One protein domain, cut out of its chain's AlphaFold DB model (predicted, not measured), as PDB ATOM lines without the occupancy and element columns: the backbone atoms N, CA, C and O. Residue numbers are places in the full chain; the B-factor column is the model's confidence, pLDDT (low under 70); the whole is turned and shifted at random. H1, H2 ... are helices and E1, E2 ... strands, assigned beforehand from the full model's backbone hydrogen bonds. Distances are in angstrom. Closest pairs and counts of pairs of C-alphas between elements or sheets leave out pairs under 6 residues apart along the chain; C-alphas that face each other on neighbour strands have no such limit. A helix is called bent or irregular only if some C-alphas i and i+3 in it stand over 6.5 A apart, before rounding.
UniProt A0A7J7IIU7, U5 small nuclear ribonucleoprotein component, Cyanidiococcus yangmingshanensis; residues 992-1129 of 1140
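Overview. This is residues 992 to 1129 of the 1140 residues of the protein "U5 small nuclear ribonucleoprotein component" of Cyanidiococcus yangmingshanensis (UniProt A0A7J7IIU7). A strongly twisted antiparallel sheet has three helices, H1, H2 and H3, over one face and no named helix over the other. Beyond the end of the sheet where E5 lies, a loosely looped second part, residues 1081 to 1129, holds H4 and H5 and adds to the length. The 138 printed residues have five named helices and five named strands, in the order E1 H1 E2 E3 H2 H3 E4 E5 H4 H5, and the class is mixed, helices and strands. The whole is loose, with a radius of gyration of the C-alphas of 17.7 A, and elongated, spanning 61 by 36 by 25 A.

Arrangement. E1, residues 992 to 1002, has three neighbours in the branched sheet, and its pairing is staggered. E3, residues 1033 to 1041, is antiparallel on one side of it, with N 997 and O 1038 2.8 A apart. E4, residues 1062 to 1067, is antiparallel on the other side, with N 998 and O 1064 2.8 A apart. E5, residues 1078 to 1080, is antiparallel beside residues 992 to 993, with N 992 and O 1079 2.9 A apart. E2, residues 1021 to 1027, forms a hairpin with E3, with N 1023 and O 1037 2.8 A apart. H1, residues 1003 to 1014, is on the sheet at a height of 8.7 A, along E3 at 0 degrees on the local plane; its closest C-alphas to E3 are those of Ala 1003 and Val 1034, 5.4 A. It is irregular, with C-alphas 1004 and 1007 7.4 A apart. H2, residues 1042 to 1045, is on the same face, over E1. H3, residues 1049 to 1056, is on that face too, over E4. H1 and H3 are close but not clearly touching, with C-alphas 1009 and 1053 closest at 6.6 A. H4, residues 1103 to 1106, and H5, residues 1108 to 1118, are not on the sheet and meet only through their link. Every O i to N i+4 pair is within hydrogen-bond range in H3 and H5, and 6 of 8 are in H1; H2 and H4 are too short for such a pair.

Along the chain. E1 begins at C-alpha 992 (-31.536, 46.050, 35.869) and is 30.7 A long. H1 measures 17.6 A, E2 18.5 A, E3 24.8 A and E4 17.4 A. H5, 15.4 A long, ends at C-alpha 1118 (-33.136, 28.332, 34.998).

Size, cuts and confidence. The C-alphas farthest apart, of Gly 1030 and Glu 1128, are 61.2 A apart. The printed part has no cut. The link from E5 to H4, 22 residues, is long. Mean pLDDT of the printed part is 74.9; 40 residues are under 70, among them 1067 to 1077 and 1088 to 1106.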
ATOM      1  N   GLU A 992     -32.919  46.188  36.341       83.50
ATOM      2  CA  GLU A 992     -31.536  46.050  35.869       83.50
ATOM      3  C   GLU A 992     -30.700  47.311  36.157       83.50
ATOM      4  O   GLU A 992     -31.236  48.424  36.144       83.50
ATOM      5  N   PRO A 993     -29.386  47.180  36.410       83.12
ATOM      6  CA  PRO A 993     -28.549  48.327  36.730       83.12
ATOM      7  C   PRO A 993     -28.263  49.160  35.472       83.12
ATOM      8  O   PRO A 993     -27.881  48.626  34.428       83.12
ATOM      9  N   CYS A 994     -28.409  50.480  35.576       82.81
ATOM     10  CA  CYS A 994     -27.979  51.432  34.555       82.81
ATOM     11  C   CYS A 994     -26.540  51.868  34.815       82.81
ATOM     12  O   CYS A 994     -26.238  52.476  35.844       82.81
ATOM     13  N   LEU A 995     -25.662  51.619  33.849       84.19
ATOM     14  CA  LEU A 995     -24.283  52.085  33.899       84.19
ATOM     15  C   LEU A 995     -24.187  53.477  33.266       84.19
ATOM     16  O   LEU A 995     -24.892  53.784  32.300       84.19
ATOM     17  N   ARG A 996     -23.305  54.329  33.799       86.19
ATOM     18  CA  ARG A 996     -22.932  55.584  33.141       86.19
ATOM     19  C   ARG A 996     -21.882  55.251  32.083       86.19
ATOM     20  O   ARG A 996     -20.793  54.779  32.405       86.19
ATOM     21  N   LEU A 997     -22.251  55.463  30.827       88.81
ATOM     22  CA  LEU A 997     -21.392  55.355  29.661       88.81
ATOM     23  C   LEU A 997     -20.796  56.735  29.366       88.81
ATOM     24  O   LEU A 997     -21.537  57.706  29.214       88.81
ATOM     25  N   GLN A 998     -19.475  56.803  29.257       91.44
ATOM     26  CA  GLN A 998     -18.738  57.935  28.710       91.44
ATOM     27  C   GLN A 998     -18.185  57.521  27.343       91.44
ATOM     28  O   GLN A 998     -17.504  56.499  27.235       91.44
ATOM     29  N   VAL A 999     -18.475  58.307  26.306       93.00
ATOM     30  CA  VAL A 999     -17.892  58.148  24.968       93.00
ATOM     31  C   VAL A 999     -17.157  59.430  24.599       93.00
ATOM     32  O   VAL A 999     -17.763  60.495  24.529       93.00
ATOM     33  N   LEU A1000     -15.855  59.315  24.357       93.56
ATOM     34  CA  LEU A1000     -15.008  60.364  23.800       93.56
ATOM     35  C   LEU A1000     -14.829  60.082  22.307       93.56
ATOM     36  O   LEU A1000     -14.346  59.012  21.940       93.56
ATOM     37  N   VAL A1001     -15.230  61.012  21.441       94.88
ATOM     38  CA  VAL A1001     -15.218  60.809  19.982       94.88
ATOM     39  C   VAL A1001     -15.006  62.136  19.238       94.88
ATOM     40  O   VAL A1001     -15.419  63.177  19.756       94.88
ATOM     41  N   PRO A1002     -14.367  62.168  18.052       94.06
ATOM     42  CA  PRO A1002     -14.329  63.372  17.223       94.06
ATOM     43  C   PRO A1002     -15.734  63.896  16.898       94.06
ATOM     44  O   PRO A1002     -16.661  63.114  16.668       94.06
ATOM     45  N   ALA A1003     -15.888  65.222  16.862       92.06
ATOM     46  CA  ALA A1003     -17.181  65.894  16.708       92.06
ATOM     47  C   ALA A1003     -17.983  65.446  15.470       92.06
ATOM     48  O   ALA A1003     -19.207  65.412  15.518       92.06
ATOM     49  N   GLU A1004     -17.307  65.060  14.388       92.94
ATOM     50  CA  GLU A1004     -17.913  64.590  13.133       92.94
ATOM     51  C   GLU A1004     -18.683  63.265  13.285       92.94
ATOM     52  O   GLU A1004     -19.699  63.056  12.624       92.94
ATOM     53  N   LEU A1005     -18.248  62.379  14.189       93.50
ATOM     54  CA  LEU A1005     -18.840  61.046  14.375       93.50
ATOM     55  C   LEU A1005     -19.878  60.994  15.512       93.50
ATOM     56  O   LEU A1005     -20.448  59.933  15.785       93.50
ATOM     57  N   ILE A1006     -20.168  62.125  16.167       91.88
ATOM     58  CA  ILE A1006     -21.069  62.181  17.329       91.88
ATOM     59  C   ILE A1006     -22.486  61.686  16.998       91.88
ATOM     60  O   ILE A1006     -23.069  60.909  17.753       91.88
ATOM     61  N   GLU A1007     -23.008  62.040  15.822       90.69
ATOM     62  CA  GLU A1007     -24.328  61.605  15.353       90.69
ATOM     63  C   GLU A1007     -24.328  60.160  14.822       90.69
ATOM     64  O   GLU A1007     -25.382  59.540  14.687       90.69
ATOM     65  N   GLN A1008     -23.163  59.559  14.555       90.50
ATOM     66  CA  GLN A1008     -23.060  58.111  14.341       90.50
ATOM     67  C   GLN A1008     -23.151  57.366  15.679       90.50
ATOM     68  O   GLN A1008     -23.985  56.475  15.821       90.50
ATOM     69  N   VAL A1009     -22.375  57.788  16.685       90.31
ATOM     70  CA  VAL A1009     -22.442  57.257  18.061       90.31
ATOM     71  C   VAL A1009     -23.859  57.376  18.622       90.31
ATOM     72  O   VAL A1009     -24.402  56.395  19.124       90.31
ATOM     73  N   ARG A1010     -24.502  58.541  18.472       89.81
ATOM     74  CA  ARG A1010     -25.884  58.770  18.908       89.81
ATOM     75  C   ARG A1010     -26.871  57.799  18.261       89.81
ATOM     76  O   ARG A1010     -27.694  57.226  18.972       89.81
ATOM     77  N   ARG A1011     -26.779  57.573  16.946       88.19
ATOM     78  CA  ARG A1011     -27.629  56.599  16.238       88.19
ATOM     79  C   ARG A1011     -27.401  55.169  16.729       88.19
ATOM     80  O   ARG A1011     -28.379  54.470  16.949       88.19
ATOM     81  N   ILE A1012     -26.154  54.753  16.967       86.06
ATOM     82  CA  ILE A1012     -25.838  53.419  17.517       86.06
ATOM     83  C   ILE A1012     -26.446  53.249  18.918       86.06
ATOM     84  O   ILE A1012     -27.050  52.219  19.208       86.06
ATOM     85  N   LEU A1013     -26.327  54.269  19.773       85.62
ATOM     86  CA  LEU A1013     -26.883  54.252  21.127       85.62
ATOM     87  C   LEU A1013     -28.420  54.211  21.130       85.62
ATOM     88  O   LEU A1013     -28.999  53.431  21.881       85.62
ATOM     89  N   LEU A1014     -29.084  54.992  20.273       83.81
ATOM     90  CA  LEU A1014     -30.551  55.020  20.179       83.81
ATOM     91  C   LEU A1014     -31.146  53.816  19.425       83.81
ATOM     92  O   LEU A1014     -32.303  53.483  19.651       83.81
ATOM     93  N   ALA A1015     -30.370  53.143  18.571       78.50
ATOM     94  CA  ALA A1015     -30.755  51.882  17.928       78.50
ATOM     95  C   ALA A1015     -30.511  50.641  18.812       78.50
ATOM     96  O   ALA A1015     -30.788  49.517  18.391       78.50
ATOM     97  N   SER A1016     -29.963  50.818  20.018       72.50
ATOM     98  CA  SER A1016     -29.711  49.718  20.951       72.50
ATOM     99  C   SER A1016     -30.990  49.295  21.696       72.50
ATOM    100  O   SER A1016     -31.898  50.089  21.918       72.50
ATOM    101  N   SER A1017     -31.086  48.020  22.083       64.00
ATOM    102  CA  SER A1017     -32.331  47.370  22.538       64.00
ATOM    103  C   SER A1017     -32.749  47.667  23.992       64.00
ATOM    104  O   SER A1017     -33.310  46.810  24.681       64.00
ATOM    105  N   GLY A1018     -32.474  48.872  24.493       68.31
ATOM    106  CA  GLY A1018     -32.916  49.318  25.816       68.31
ATOM    107  C   GLY A1018     -32.973  50.844  25.941       68.31
ATOM    108  O   GLY A1018     -32.399  51.545  25.109       68.31
ATOM    109  N   PRO A1019     -33.655  51.379  26.970       72.94
ATOM    110  CA  PRO A1019     -33.824  52.820  27.159       72.94
ATOM    111  C   PRO A1019     -32.490  53.518  27.473       72.94
ATOM    112  O   PRO A1019     -32.059  53.589  28.625       72.94
ATOM    113  N   VAL A1020     -31.830  54.054  26.443       80.94
ATOM    114  CA  VAL A1020     -30.614  54.865  26.589       80.94
ATOM    115  C   VAL A1020     -30.974  56.331  26.812       80.94
ATOM    116  O   VAL A1020     -31.529  56.994  25.938       80.94
ATOM    117  N   MET A1021     -30.597  56.863  27.975       82.44
ATOM    118  CA  MET A1021     -30.793  58.270  28.328       82.44
ATOM    119  C   MET A1021     -29.472  59.030  28.189       82.44
ATOM    120  O   MET A1021     -28.605  58.945  29.062       82.44
ATOM    121  N   ILE A1022     -29.317  59.805  27.116       84.00
ATOM    122  CA  ILE A1022     -28.205  60.758  26.978       84.00
ATOM    123  C   ILE A1022     -28.407  61.869  28.020       84.00
ATOM    124  O   ILE A1022     -29.463  62.498  28.045       84.00
ATOM    125  N   ARG A1023     -27.421  62.093  28.899       81.06
ATOM    126  CA  ARG A1023     -27.475  63.141  29.936       81.06
ATOM    127  C   ARG A1023     -27.014  64.488  29.406       81.06
ATOM    128  O   ARG A1023     -27.695  65.486  29.594       81.06
ATOM    129  N   HIS A1024     -25.824  64.514  28.812       83.19
ATOM    130  CA  HIS A1024     -25.235  65.718  28.244       83.19
ATOM    131  C   HIS A1024     -24.199  65.365  27.176       83.19
ATOM    132  O   HIS A1024     -23.683  64.245  27.113       83.19
ATOM    133  N   GLN A1025     -23.887  66.367  26.363       89.75
ATOM    134  CA  GLN A1025     -22.858  66.338  25.337       89.75
ATOM    135  C   GLN A1025     -22.005  67.598  25.507       89.75
ATOM    136  O   GLN A1025     -22.537  68.708  25.498       89.75
ATOM    137  N   ARG A1026     -20.693  67.437  25.688       91.00
ATOM    138  CA  ARG A1026     -19.748  68.523  25.976       91.00
ATOM    139  C   ARG A1026     -18.611  68.480  24.962       91.00
ATOM    140  O   ARG A1026     -17.892  67.490  24.881       91.00
ATOM    141  N   LYS A1027     -18.401  69.555  24.196       90.75
ATOM    142  CA  LYS A1027     -17.152  69.703  23.432       90.75
ATOM    143  C   LYS A1027     -16.015  69.954  24.421       90.75
ATOM    144  O   LYS A1027     -16.123  70.866  25.240       90.75
ATOM    145  N   ILE A1028     -14.936  69.178  24.345       89.06
ATOM    146  CA  ILE A1028     -13.771  69.402  25.204       89.06
ATOM    147  C   ILE A1028     -13.061  70.682  24.733       89.06
ATOM    148  O   ILE A1028     -12.679  70.765  23.561       89.06
ATOM    149  N   PRO A1029     -12.868  71.697  25.602       81.88
ATOM    150  CA  PRO A1029     -12.236  72.949  25.198       81.88
ATOM    151  C   PRO A1029     -10.839  72.709  24.619       81.88
ATOM    152  O   PRO A1029      -9.988  72.110  25.279       81.88
ATOM    153  N   GLY A1030     -10.624  73.181  23.390       74.12
ATOM    154  CA  GLY A1030      -9.347  73.097  22.678       74.12
ATOM    155  C   GLY A1030      -9.050  71.805  21.927       74.12
ATOM    156  O   GLY A1030      -7.944  71.666  21.418       74.12
ATOM    157  N   THR A1031     -10.004  70.877  21.805       86.12
ATOM    158  CA  THR A1031      -9.825  69.678  20.972       86.12
ATOM    159  C   THR A1031     -10.943  69.524  19.935       86.12
ATOM    160  O   THR A1031     -11.964  70.222  19.960       86.12
ATOM    161  N   CYS A1032     -10.750  68.594  18.997       87.94
ATOM    162  CA  CYS A1032     -11.796  68.118  18.092       87.94
ATOM    163  C   CYS A1032     -12.770  67.130  18.762       87.94
ATOM    164  O   CYS A1032     -13.760  66.743  18.139       87.94
ATOM    165  N   PHE A1033     -12.512  66.719  20.009       91.62
ATOM    166  CA  PHE A1033     -13.296  65.704  20.700       91.62
ATOM    167  C   PHE A1033     -14.533  66.276  21.397       91.62
ATOM    168  O   PHE A1033     -14.541  67.370  21.973       91.62
ATOM    169  N   VAL A1034     -15.581  65.464  21.382       93.38
ATOM    170  CA  VAL A1034     -16.814  65.637  22.135       93.38
ATOM    171  C   VAL A1034     -16.926  64.476  23.115       93.38
ATOM    172  O   VAL A1034     -16.761  63.311  22.748       93.38
ATOM    173  N   GLU A1035     -17.208  64.811  24.365       93.19
ATOM    174  CA  GLU A1035     -17.655  63.876  25.384       93.19
ATOM    175  C   GLU A1035     -19.180  63.736  25.300       93.19
ATOM    176  O   GLU A1035     -19.915  64.727  25.345       93.19
ATOM    177  N   LEU A1036     -19.664  62.500  25.212       92.88
ATOM    178  CA  LEU A1036     -21.069  62.139  25.367       92.88
ATOM    179  C   LEU A1036     -21.216  61.282  26.624       92.88
ATOM    180  O   LEU A1036     -20.616  60.209  26.718       92.88
ATOM    181  N   GLN A1037     -22.039  61.737  27.572       90.50
ATOM    182  CA  GLN A1037     -22.418  60.950  28.745       90.50
ATOM    183  C   GLN A1037     -23.857  60.441  28.616       90.50
ATOM    184  O   GLN A1037     -24.787  61.222  28.405       90.50
ATOM    185  N   ALA A1038     -24.058  59.138  28.810       88.19
ATOM    186  CA  ALA A1038     -25.370  58.491  28.794       88.19
ATOM    187  C   ALA A1038     -25.547  57.518  29.973       88.19
ATOM    188  O   ALA A1038     -24.578  56.968  30.488       88.19
ATOM    189  N   ARG A1039     -26.793  57.272  30.393       86.19
ATOM    190  CA  ARG A1039     -27.179  56.066  31.145       86.19
ATOM    191  C   ARG A1039     -27.563  54.982  30.136       86.19
ATOM    192  O   ARG A1039     -28.382  55.244  29.256       86.19
ATOM    193  N   VAL A1040     -26.995  53.787  30.281       84.62
ATOM    194  CA  VAL A1040     -27.278  52.612  29.439       84.62
ATOM    195  C   VAL A1040     -27.584  51.408  30.343       84.62
ATOM    196  O   VAL A1040     -26.800  51.147  31.261       84.62
ATOM    197  N   PRO A1041     -28.681  50.659  30.123       84.81
ATOM    198  CA  PRO A1041     -28.970  49.444  30.885       84.81
ATOM    199  C   PRO A1041     -27.895  48.369  30.677       84.81
ATOM    200  O   PRO A1041     -27.400  48.177  29.565       84.81
ATOM    201  N   ALA A1042     -27.539  47.629  31.727       81.75
ATOM    202  CA  ALA A1042     -26.458  46.646  31.656       81.75
ATOM    203  C   ALA A1042     -26.704  45.531  30.619       81.75
ATOM    204  O   ALA A1042     -25.747  45.083  29.990       81.75
ATOM    205  N   ARG A1043     -27.954  45.111  30.350       80.12
ATOM    206  CA  ARG A1043     -28.238  44.141  29.269       80.12
ATOM    207  C   ARG A1043     -27.877  44.693  27.884       80.12
ATOM    208  O   ARG A1043     -27.421  43.938  27.032       80.12
ATOM    209  N   THR A1044     -28.043  45.995  27.667       72.38
ATOM    210  CA  THR A1044     -27.762  46.676  26.394       72.38
ATOM    211  C   THR A1044     -26.260  46.762  26.094       72.38
ATOM    212  O   THR A1044     -25.865  46.809  24.932       72.38
ATOM    213  N   LEU A1045     -25.407  46.720  27.125       72.69
ATOM    214  CA  LEU A1045     -23.945  46.662  26.990       72.69
ATOM    215  C   LEU A1045     -23.415  45.244  26.705       72.69
ATOM    216  O   LEU A1045     -22.293  45.096  26.224       72.69
ATOM    217  N   VAL A1046     -24.219  44.214  26.991       60.28
ATOM    218  CA  VAL A1046     -23.838  42.789  27.012       60.28
ATOM    219  C   VAL A1046     -23.803  42.101  25.631       60.28
ATOM    220  O   VAL A1046     -23.691  40.883  25.559       60.28
ATOM    221  N   PRO A1047     -23.780  42.836  24.508       59.81
ATOM    222  CA  PRO A1047     -23.068  42.343  23.333       59.81
ATOM    223  C   PRO A1047     -22.074  43.389  22.810       59.81
ATOM    224  O   PRO A1047     -22.275  43.977  21.749       59.81
ATOM    225  N   GLY A1048     -20.985  43.612  23.555       71.25
ATOM    226  CA  GLY A1048     -19.796  44.314  23.069       71.25
ATOM    227  C   GLY A1048     -20.057  45.728  22.544       71.25
ATOM    228  O   GLY A1048     -19.531  46.083  21.489       71.25
ATOM    229  N   LEU A1049     -20.856  46.547  23.241       78.69
ATOM    230  CA  LEU A1049     -21.191  47.897  22.757       78.69
ATOM    231  C   LEU A1049     -19.946  48.790  22.584       78.69
ATOM    232  O   LEU A1049     -19.903  49.577  21.642       78.69
ATOM    233  N   GLU A1050     -18.903  48.626  23.417       83.00
ATOM    234  CA  GLU A1050     -17.585  49.228  23.146       83.00
ATOM    235  C   GLU A1050     -17.066  48.780  21.775       83.00
ATOM    236  O   GLU A1050     -16.725  49.618  20.944       83.00
ATOM    237  N   VAL A1051     -17.011  47.470  21.522       84.56
ATOM    238  CA  VAL A1051     -16.464  46.902  20.282       84.56
ATOM    239  C   VAL A1051     -17.251  47.394  19.066       84.56
ATOM    240  O   VAL A1051     -16.639  47.780  18.076       84.56
ATOM    241  N   ALA A1052     -18.582  47.466  19.152       85.06
ATOM    242  CA  ALA A1052     -19.439  47.981  18.086       85.06
ATOM    243  C   ALA A1052     -19.221  49.484  17.826       85.06
ATOM    244  O   ALA A1052     -19.003  49.875  16.678       85.06
ATOM    245  N   LEU A1053     -19.217  50.318  18.874       88.50
ATOM    246  CA  LEU A1053     -18.938  51.757  18.765       88.50
ATOM    247  C   LEU A1053     -17.543  52.010  18.182       88.50
ATOM    248  O   LEU A1053     -17.381  52.843  17.291       88.50
ATOM    249  N   ARG A1054     -16.534  51.267  18.645       89.94
ATOM    250  CA  ARG A1054     -15.147  51.400  18.186       89.94
ATOM    251  C   ARG A1054     -14.969  50.887  16.762       89.94
ATOM    252  O   ARG A1054     -14.328  51.565  15.974       89.94
ATOM    253  N   PHE A1055     -15.572  49.760  16.390       90.00
ATOM    254  CA  PHE A1055     -15.526  49.244  15.019       90.00
ATOM    255  C   PHE A1055     -16.168  50.222  14.025       90.00
ATOM    256  O   PHE A1055     -15.550  50.574  13.023       90.00
ATOM    257  N   GLN A1056     -17.368  50.726  14.335       88.44
ATOM    258  CA  GLN A1056     -18.094  51.647  13.454       88.44
ATOM    259  C   GLN A1056     -17.463  53.048  13.366       88.44
ATOM    260  O   GLN A1056     -17.652  53.723  12.361       88.44
ATOM    261  N   THR A1057     -16.684  53.469  14.369       91.12
ATOM    262  CA  THR A1057     -15.893  54.718  14.346       91.12
ATOM    263  C   THR A1057     -14.433  54.498  13.920       91.12
ATOM    264  O   THR A1057     -13.572  55.326  14.210       91.12
ATOM    265  N   HIS A1058     -14.114  53.369  13.274       91.25
ATOM    266  CA  HIS A1058     -12.760  53.015  12.811       91.25
ATOM    267  C   HIS A1058     -11.664  53.110  13.899       91.25
ATOM    268  O   HIS A1058     -10.506  53.422  13.632       91.25
ATOM    269  N   GLY A1059     -12.038  52.831  15.149       89.81
ATOM    270  CA  GLY A1059     -11.188  52.866  16.337       89.81
ATOM    271  C   GLY A1059     -11.108  54.221  17.045       89.81
ATOM    272  O   GLY A1059     -10.471  54.284  18.096       89.81
ATOM    273  N   GLN A1060     -11.741  55.276  16.514       90.38
ATOM    274  CA  GLN A1060     -11.607  56.652  17.012       90.38
ATOM    275  C   GLN A1060     -12.395  56.945  18.296       90.38
ATOM    276  O   GLN A1060     -12.004  57.836  19.047       90.38
ATOM    277  N   ALA A1061     -13.482  56.218  18.578       90.19
ATOM    278  CA  ALA A1061     -14.152  56.333  19.871       90.19
ATOM    279  C   ALA A1061     -13.303  55.708  20.994       90.19
ATOM    280  O   ALA A1061     -12.857  54.559  20.899       90.19
ATOM    281  N   CYS A1062     -13.147  56.423  22.108       90.19
ATOM    282  CA  CYS A1062     -12.816  55.824  23.397       90.19
ATOM    283  C   CYS A1062     -14.109  55.690  24.210       90.19
ATOM    284  O   CYS A1062     -14.907  56.623  24.271       90.19
ATOM    285  N   VAL A1063     -14.335  54.521  24.807       89.81
ATOM    286  CA  VAL A1063     -15.578  54.187  25.512       89.81
ATOM    287  C   VAL A1063     -15.230  53.664  26.899       89.81
ATOM    288  O   VAL A1063     -14.303  52.868  27.037       89.81
ATOM    289  N   GLN A1064     -15.974  54.090  27.921       89.06
ATOM    290  CA  GLN A1064     -15.968  53.462  29.244       89.06
ATOM    291  C   GLN A1064     -17.382  53.383  29.806       89.06
ATOM    292  O   GLN A1064     -18.124  54.362  29.775       89.06
ATOM    293  N   ALA A1065     -17.734  52.226  30.361       85.38
ATOM    294  CA  ALA A1065     -18.939  52.030  31.154       85.38
ATOM    295  C   ALA A1065     -18.555  51.778  32.615       85.38
ATOM    296  O   ALA A1065     -17.540  51.146  32.901       85.38
ATOM    297  N   THR A1066     -19.369  52.262  33.547       79.38
ATOM    298  CA  THR A1066     -19.173  52.049  34.986       79.38
ATOM    299  C   THR A1066     -20.506  52.112  35.717       79.38
ATOM    300  O   THR A1066     -21.427  52.802  35.276       79.38
ATOM    301  N   ALA A1067     -20.601  51.466  36.880       69.81
ATOM    302  CA  ALA A1067     -21.553  51.931  37.880       69.81
ATOM    303  C   ALA A1067     -21.260  53.416  38.170       69.81
ATOM    304  O   ALA A1067     -20.102  53.817  38.315       69.81
ATOM    305  N   ASP A1068     -22.300  54.241  38.169       58.66
ATOM    306  CA  ASP A1068     -22.228  55.627  38.633       58.66
ATOM    307  C   ASP A1068     -22.032  55.639  40.172       58.66
ATOM    308  O   ASP A1068     -22.224  54.628  40.841       58.66
ATOM    309  N   LEU A1069     -21.591  56.756  40.740       50.34
ATOM    310  CA  LEU A1069     -21.156  56.860  42.137       50.34
ATOM    311  C   LEU A1069     -22.338  57.038  43.100       50.34
ATOM    312  O   LEU A1069     -22.383  56.423  44.160       50.34
ATOM    313  N   ALA A1070     -23.355  57.804  42.696       40.03
ATOM    314  CA  ALA A1070     -24.564  58.048  43.495       40.03
ATOM    315  C   ALA A1070     -25.587  56.879  43.460       40.03
ATOM    316  O   ALA A1070     -26.748  57.032  43.836       40.03
ATOM    317  N   VAL A1071     -25.186  55.703  42.965       38.78
ATOM    318  CA  VAL A1071     -26.058  54.606  42.477       38.78
ATOM    319  C   VAL A1071     -26.708  53.755  43.564       38.78
ATOM    320  O   VAL A1071     -27.370  52.766  43.263       38.78
ATOM    321  N   ILE A1072     -26.475  54.051  44.835       38.19
ATOM    322  CA  ILE A1072     -26.727  53.038  45.868       38.19
ATOM    323  C   ILE A1072     -27.446  53.607  47.099       38.19
ATOM    324  O   ILE A1072     -27.873  52.846  47.961       38.19
ATOM    325  N   GLU A1073     -27.720  54.917  47.087       35.25
ATOM    326  CA  GLU A1073     -28.773  55.553  47.896       35.25
ATOM    327  C   GLU A1073     -29.909  56.163  47.051       35.25
ATOM    328  O   GLU A1073     -30.992  56.436  47.566       35.25
ATOM    329  N   CYS A1074     -29.700  56.361  45.743       40.12
ATOM    330  CA  CYS A1074     -30.702  56.922  44.832       40.12
ATOM    331  C   CYS A1074     -31.449  55.822  44.059       40.12
ATOM    332  O   CYS A1074     -30.867  54.798  43.708       40.12
ATOM    333  N   HIS A1075     -32.724  56.050  43.730       43.41
ATOM    334  CA  HIS A1075     -33.521  55.117  42.919       43.41
ATOM    335  C   HIS A1075     -33.172  55.202  41.413       43.41
ATOM    336  O   HIS A1075     -33.239  54.197  40.709       43.41
ATOM    337  N   ASP A1076     -32.730  56.373  40.932       46.97
ATOM    338  CA  ASP A1076     -32.519  56.769  39.520       46.97
ATOM    339  C   ASP A1076     -31.472  55.967  38.708       46.97
ATOM    340  O   ASP A1076     -31.069  56.356  37.609       46.97
ATOM    341  N   CYS A1077     -30.930  54.897  39.265       66.69
ATOM    342  CA  CYS A1077     -29.835  54.103  38.712       66.69
ATOM    343  C   CYS A1077     -30.235  52.669  38.347       66.69
ATOM    344  O   CYS A1077     -29.427  51.942  37.769       66.69
ATOM    345  N   TRP A1078     -31.467  52.277  38.656       77.06
ATOM    346  CA  TRP A1078     -32.052  51.005  38.267       77.06
ATOM    347  C   TRP A1078     -33.135  51.272  37.228       77.06
ATOM    348  O   TRP A1078     -34.064  52.033  37.490       77.06
ATOM    349  N   SER A1079     -33.023  50.663  36.047       81.00
ATOM    350  CA  SER A1079     -34.131  50.678  35.090       81.00
ATOM    351  C   SER A1079     -35.092  49.553  35.452       81.00
ATOM    352  O   SER A1079     -34.631  48.420  35.632       81.00
ATOM    353  N   PRO A1080     -36.412  49.792  35.478       84.62
ATOM    354  CA  PRO A1080     -37.353  48.703  35.285       84.62
ATOM    355  C   PRO A1080     -37.080  48.023  33.941       84.62
ATOM    356  O   PRO A1080     -36.784  48.689  32.943       84.62
ATOM    357  N   ILE A1081     -37.170  46.695  33.916       85.56
ATOM    358  CA  ILE A1081     -37.244  45.938  32.664       85.56
ATOM    359  C   ILE A1081     -38.706  46.013  32.186       85.56
ATOM    360  O   ILE A1081     -39.602  45.806  33.009       85.56
ATOM    361  N   PRO A1082     -38.982  46.333  30.907       83.75
ATOM    362  CA  PRO A1082     -40.350  46.389  30.402       83.75
ATOM    363  C   PRO A1082     -41.015  45.004  30.408       83.75
ATOM    364  O   PRO A1082     -40.349  43.967  30.303       83.75
ATOM    365  N   GLY A1083     -42.342  45.012  30.543       80.88
ATOM    366  CA  GLY A1083     -43.158  43.810  30.695       80.88
ATOM    367  C   GLY A1083     -43.423  43.394  32.142       80.88
ATOM    368  O   GLY A1083     -42.803  43.894  33.084       80.88
ATOM    369  N   ASN A1084     -44.343  42.447  32.323       81.88
ATOM    370  CA  ASN A1084     -44.655  41.862  33.627       81.88
ATOM    371  C   ASN A1084     -43.751  40.637  33.900       81.88
ATOM    372  O   ASN A1084     -43.734  39.700  33.096       81.88
ATOM    373  N   PRO A1085     -43.012  40.571  35.027       81.81
ATOM    374  CA  PRO A1085     -42.217  39.389  35.379       81.81
ATOM    375  C   PRO A1085     -43.045  38.124  35.652       81.81
ATOM    376  O   PRO A1085     -42.486  37.028  35.631       81.81
ATOM    377  N   MET A1086     -44.344  38.265  35.938       75.81
ATOM    378  CA  MET A1086     -45.231  37.166  36.335       75.81
ATOM    379  C   MET A1086     -46.002  36.521  35.172       75.81
ATOM    380  O   MET A1086     -46.696  35.526  35.395       75.81
ATOM    381  N   ASP A1087     -45.889  37.047  33.948       73.00
ATOM    382  CA  ASP A1087     -46.648  36.538  32.802       73.00
ATOM    383  C   ASP A1087     -46.162  35.161  32.337       73.00
ATOM    384  O   ASP A1087     -44.962  34.881  32.223       73.00
ATOM    385  N   ALA A1088     -47.124  34.297  32.012       62.19
ATOM    386  CA  ALA A1088     -46.875  32.963  31.490       62.19
ATOM    387  C   ALA A1088     -46.506  33.021  29.999       62.19
ATOM    388  O   ALA A1088     -47.350  32.838  29.126       62.19
ATOM    389  N   LEU A1089     -45.220  33.239  29.714       56.75
ATOM    390  CA  LEU A1089     -44.651  33.058  28.377       56.75
ATOM    391  C   LEU A1089     -45.035  31.677  27.804       56.75
ATOM    392  O   LEU A1089     -44.792  30.647  28.443       56.75
ATOM    393  N   HIS A1090     -45.574  31.647  26.586       53.62
ATOM    394  CA  HIS A1090     -45.692  30.414  25.806       53.62
ATOM    395  C   HIS A1090     -44.296  29.914  25.391       53.62
ATOM    396  O   HIS A1090     -43.381  30.711  25.167       53.62
ATOM    397  N   ASP A1091     -44.120  28.595  25.269       48.31
ATOM    398  CA  ASP A1091     -42.802  27.956  25.088       48.31
ATOM    399  C   ASP A1091     -42.130  28.217  23.721       48.31
ATOM    400  O   ASP A1091     -41.013  27.774  23.468       48.31
ATOM    401  N   THR A1092     -42.784  28.963  22.829       43.19
ATOM    402  CA  THR A1092     -42.364  29.199  21.438       43.19
ATOM    403  C   THR A1092     -41.355  30.338  21.241       43.19
ATOM    404  O   THR A1092     -40.928  30.565  20.113       43.19
ATOM    405  N   LEU A1093     -40.963  31.063  22.295       49.88
ATOM    406  CA  LEU A1093     -40.037  32.211  22.211       49.88
ATOM    407  C   LEU A1093     -38.543  31.857  22.385       49.88
ATOM    408  O   LEU A1093     -37.692  32.738  22.519       49.88
ATOM    409  N   GLU A1094     -38.185  30.573  22.331       47.19
ATOM    410  CA  GLU A1094     -36.785  30.133  22.284       47.19
ATOM    411  C   GLU A1094     -36.190  30.269  20.865       47.19
ATOM    412  O   GLU A1094     -36.053  29.268  20.171       47.19
ATOM    413  N   LEU A1095     -35.850  31.511  20.454       46.06
ATOM    414  CA  LEU A1095     -34.711  31.928  19.579       46.06
ATOM    415  C   LEU A1095     -34.942  33.229  18.767       46.06
ATOM    416  O   LEU A1095     -33.982  33.763  18.213       46.06
ATOM    417  N   SER A1096     -36.158  33.777  18.689       42.66
ATOM    418  CA  SER A1096     -36.487  34.918  17.809       42.66
ATOM    419  C   SER A1096     -36.139  36.305  18.382       42.66
ATOM    420  O   SER A1096     -37.007  37.144  18.618       42.66
ATOM    421  N   THR A1097     -34.846  36.620  18.503       44.41
ATOM    422  CA  THR A1097     -34.361  37.993  18.793       44.41
ATOM    423  C   THR A1097     -34.570  38.997  17.642       44.41
ATOM    424  O   THR A1097     -34.127  40.139  17.734       44.41
ATOM    425  N   SER A1098     -35.230  38.590  16.553       37.72
ATOM    426  CA  SER A1098     -35.427  39.360  15.318       37.72
ATOM    427  C   SER A1098     -36.665  40.261  15.296       37.72
ATOM    428  O   SER A1098     -36.719  41.193  14.497       37.72
ATOM    429  N   ASN A1099     -37.677  39.992  16.126       38.28
ATOM    430  CA  ASN A1099     -38.981  40.652  16.010       38.28
ATOM    431  C   ASN A1099     -39.071  41.876  16.931       38.28
ATOM    432  O   ASN A1099     -39.775  41.870  17.937       38.28
ATOM    433  N   ALA A1100     -38.368  42.945  16.547       39.03
ATOM    434  CA  ALA A1100     -38.434  44.262  17.185       39.03
ATOM    435  C   ALA A1100     -39.740  45.022  16.843       39.03
ATOM    436  O   ALA A1100     -39.713  46.132  16.317       39.03
ATOM    437  N   GLY A1101     -40.887  44.396  17.121       42.44
ATOM    438  CA  GLY A1101     -42.190  45.061  17.219       42.44
ATOM    439  C   GLY A1101     -42.501  45.469  18.663       42.44
ATOM    440  O   GLY A1101     -41.774  45.096  19.586       42.44
ATOM    441  N   SER A1102     -43.603  46.197  18.862       46.91
ATOM    442  CA  SER A1102     -44.143  46.591  20.179       46.91
ATOM    443  C   SER A1102     -44.160  45.429  21.179       46.91
ATOM    444  O   SER A1102     -43.584  45.504  22.266       46.91
ATOM    445  N   ASP A1103     -44.741  44.319  20.738       45.72
ATOM    446  CA  ASP A1103     -45.121  43.139  21.513       45.72
ATOM    447  C   ASP A1103     -43.892  42.413  22.103       45.72
ATOM    448  O   ASP A1103     -43.966  41.732  23.128       45.72
ATOM    449  N   GLY A1104     -42.716  42.598  21.487       53.59
ATOM    450  CA  GLY A1104     -41.448  42.048  21.972       53.59
ATOM    451  C   GLY A1104     -40.947  42.700  23.266       53.59
ATOM    452  O   GLY A1104     -40.141  42.102  23.979       53.59
ATOM    453  N   THR A1105     -41.423  43.905  23.602       57.94
ATOM    454  CA  THR A1105     -41.036  44.592  24.848       57.94
ATOM    455  C   THR A1105     -41.884  44.186  26.054       57.94
ATOM    456  O   THR A1105     -41.379  44.213  27.175       57.94
ATOM    457  N   GLU A1106     -43.122  43.732  25.844       63.12
ATOM    458  CA  GLU A1106     -44.061  43.378  26.922       63.12
ATOM    459  C   GLU A1106     -43.741  42.035  27.598       63.12
ATOM    460  O   GLU A1106     -44.107  41.806  28.748       63.12
ATOM    461  N   THR A1107     -43.000  41.152  26.925       73.06
ATOM    462  CA  THR A1107     -42.626  39.826  27.458       73.06
ATOM    463  C   THR A1107     -41.204  39.759  28.033       73.06
ATOM    464  O   THR A1107     -40.799  38.732  28.592       73.06
ATOM    465  N   LEU A1108     -40.432  40.851  27.942       79.25
ATOM    466  CA  LEU A1108     -39.000  40.859  28.247       79.25
ATOM    467  C   LEU A1108     -38.702  40.574  29.730       79.25
ATOM    468  O   LEU A1108     -37.806  39.780  30.027       79.25
ATOM    469  N   ALA A1109     -39.466  41.152  30.662       83.00
ATOM    470  CA  ALA A1109     -39.332  40.874  32.094       83.00
ATOM    471  C   ALA A1109     -39.523  39.380  32.427       83.00
ATOM    472  O   ALA A1109     -38.671  38.796  33.099       83.00
ATOM    473  N   SER A1110     -40.580  38.736  31.910       82.00
ATOM    474  CA  SER A1110     -40.825  37.295  32.102       82.00
ATOM    475  C   SER A1110     -39.690  36.438  31.519       82.00
ATOM    476  O   SER A1110     -39.222  35.496  32.166       82.00
ATOM    477  N   TRP A1111     -39.150  36.804  30.349       81.44
ATOM    478  CA  TRP A1111     -37.993  36.114  29.759       81.44
ATOM    479  C   TRP A1111     -36.729  36.239  30.625       81.44
ATOM    480  O   TRP A1111     -36.043  35.239  30.871       81.44
ATOM    481  N   VAL A1112     -36.425  37.438  31.139       81.50
ATOM    482  CA  VAL A1112     -35.277  37.657  32.041       81.50
ATOM    483  C   VAL A1112     -35.451  36.872  33.342       81.50
ATOM    484  O   VAL A1112     -34.499  36.226  33.789       81.50
ATOM    485  N   VAL A1113     -36.654  36.852  33.925       83.12
ATOM    486  CA  VAL A1113     -36.955  36.062  35.128       83.12
ATOM    487  C   VAL A1113     -36.777  34.568  34.852       83.12
ATOM    488  O   VAL A1113     -35.945  33.936  35.503       83.12
ATOM    489  N   ARG A1114     -37.459  33.998  33.849       78.12
ATOM    490  CA  ARG A1114     -37.364  32.563  33.509       78.12
ATOM    491  C   ARG A1114     -35.932  32.119  33.209       78.12
ATOM    492  O   ARG A1114     -35.488  31.092  33.724       78.12
ATOM    493  N   THR A1115     -35.178  32.882  32.413       76.56
ATOM    494  CA  THR A1115     -33.780  32.537  32.092       76.56
ATOM    495  C   THR A1115     -32.856  32.655  33.305       76.56
ATOM    496  O   THR A1115     -31.995  31.794  33.495       76.56
ATOM    497  N   THR A1116     -33.056  33.652  34.171       77.56
ATOM    498  CA  THR A1116     -32.291  33.811  35.423       77.56
ATOM    499  C   THR A1116     -32.606  32.705  36.429       77.56
ATOM    500  O   THR A1116     -31.688  32.171  37.050       77.56
ATOM    501  N   ARG A1117     -33.873  32.290  36.531       77.94
ATOM    502  CA  ARG A1117     -34.320  31.161  37.361       77.94
ATOM    503  C   ARG A1117     -33.708  29.838  36.901       77.94
ATOM    504  O   ARG A1117     -33.035  29.185  37.699       77.94
ATOM    505  N   ARG A1118     -33.803  29.509  35.601       74.12
ATOM    506  CA  ARG A1118     -33.136  28.332  34.998       74.12
ATOM    507  C   ARG A1118     -31.618  28.320  35.277       74.12
ATOM    508  O   ARG A1118     -31.066  27.277  35.625       74.12
ATOM    509  N   ARG A1119     -30.940  29.478  35.193       71.38
ATOM    510  CA  ARG A1119     -29.498  29.654  35.510       71.38
ATOM    511  C   ARG A1119     -29.139  29.533  37.001       71.38
ATOM    512  O   ARG A1119     -27.954  29.469  37.317       71.38
ATOM    513  N   ARG A1120     -30.127  29.544  37.899       70.75
ATOM    514  CA  ARG A1120     -29.964  29.424  39.359       70.75
ATOM    515  C   ARG A1120     -30.522  28.107  39.922       70.75
ATOM    516  O   ARG A1120     -30.473  27.905  41.127       70.75
ATOM    517  N   GLY A1121     -31.038  27.223  39.064       67.75
ATOM    518  CA  GLY A1121     -31.595  25.917  39.446       67.75
ATOM    519  C   GLY A1121     -33.040  25.978  39.944       67.75
ATOM    520  O   GLY A1121     -33.572  24.976  40.407       67.75
ATOM    521  N   LEU A1122     -33.679  27.145  39.839       72.38
ATOM    522  CA  LEU A1122     -35.048  27.378  40.289       72.38
ATOM    523  C   LEU A1122     -36.050  26.912  39.214       72.38
ATOM    524  O   LEU A1122     -35.778  27.108  38.023       72.38
ATOM    525  N   PRO A1123     -37.228  26.371  39.595       73.69
ATOM    526  CA  PRO A1123     -38.298  26.041  38.653       73.69
ATOM    527  C   PRO A1123     -38.665  27.242  37.769       73.69
ATOM    528  O   PRO A1123     -38.685  28.368  38.275       73.69
ATOM    529  N   PRO A1124     -38.920  27.062  36.460       68.44
ATOM    530  CA  PRO A1124     -39.041  28.177  35.524       68.44
ATOM    531  C   PRO A1124     -40.207  29.111  35.864       68.44
ATOM    532  O   PRO A1124     -40.030  30.327  35.787       68.44
ATOM    533  N   ASN A1125     -41.355  28.579  36.292       71.75
ATOM    534  CA  ASN A1125     -42.487  29.386  36.744       71.75
ATOM    535  C   ASN A1125     -42.427  29.613  38.262       71.75
ATOM    536  O   ASN A1125     -42.052  28.721  39.020       71.75
ATOM    537  N   LEU A1126     -42.846  30.793  38.740       68.38
ATOM    538  CA  LEU A1126     -42.830  31.081  40.182       68.38
ATOM    539  C   LEU A1126     -43.780  30.158  40.970       68.38
ATOM    540  O   LEU A1126     -43.431  29.731  42.067       68.38
ATOM    541  N   ARG A1127     -44.919  29.774  40.372       63.50
ATOM    542  CA  ARG A1127     -45.916  28.855  40.960       63.50
ATOM    543  C   ARG A1127     -45.381  27.447  41.250       63.50
ATOM    544  O   ARG A1127     -45.949  26.731  42.061       63.50
ATOM    545  N   GLU A1128     -44.289  27.052  40.598       56.59
ATOM    546  CA  GLU A1128     -43.631  25.753  40.793       56.59
ATOM    547  C   GLU A1128     -42.542  25.801  41.878       56.59
ATOM    548  O   GLU A1128     -41.943  24.772  42.184       56.59
ATOM    549  N   THR A1129     -42.239  26.976  42.448       57.94
ATOM    550  CA  THR A1129     -41.156  27.111  43.436       57.94
ATOM    551  C   THR A1129     -41.522  26.380  44.729       57.94
ATOM    552  O   THR A1129     -42.484  26.790  45.388       57.94
TER     553      THR A1129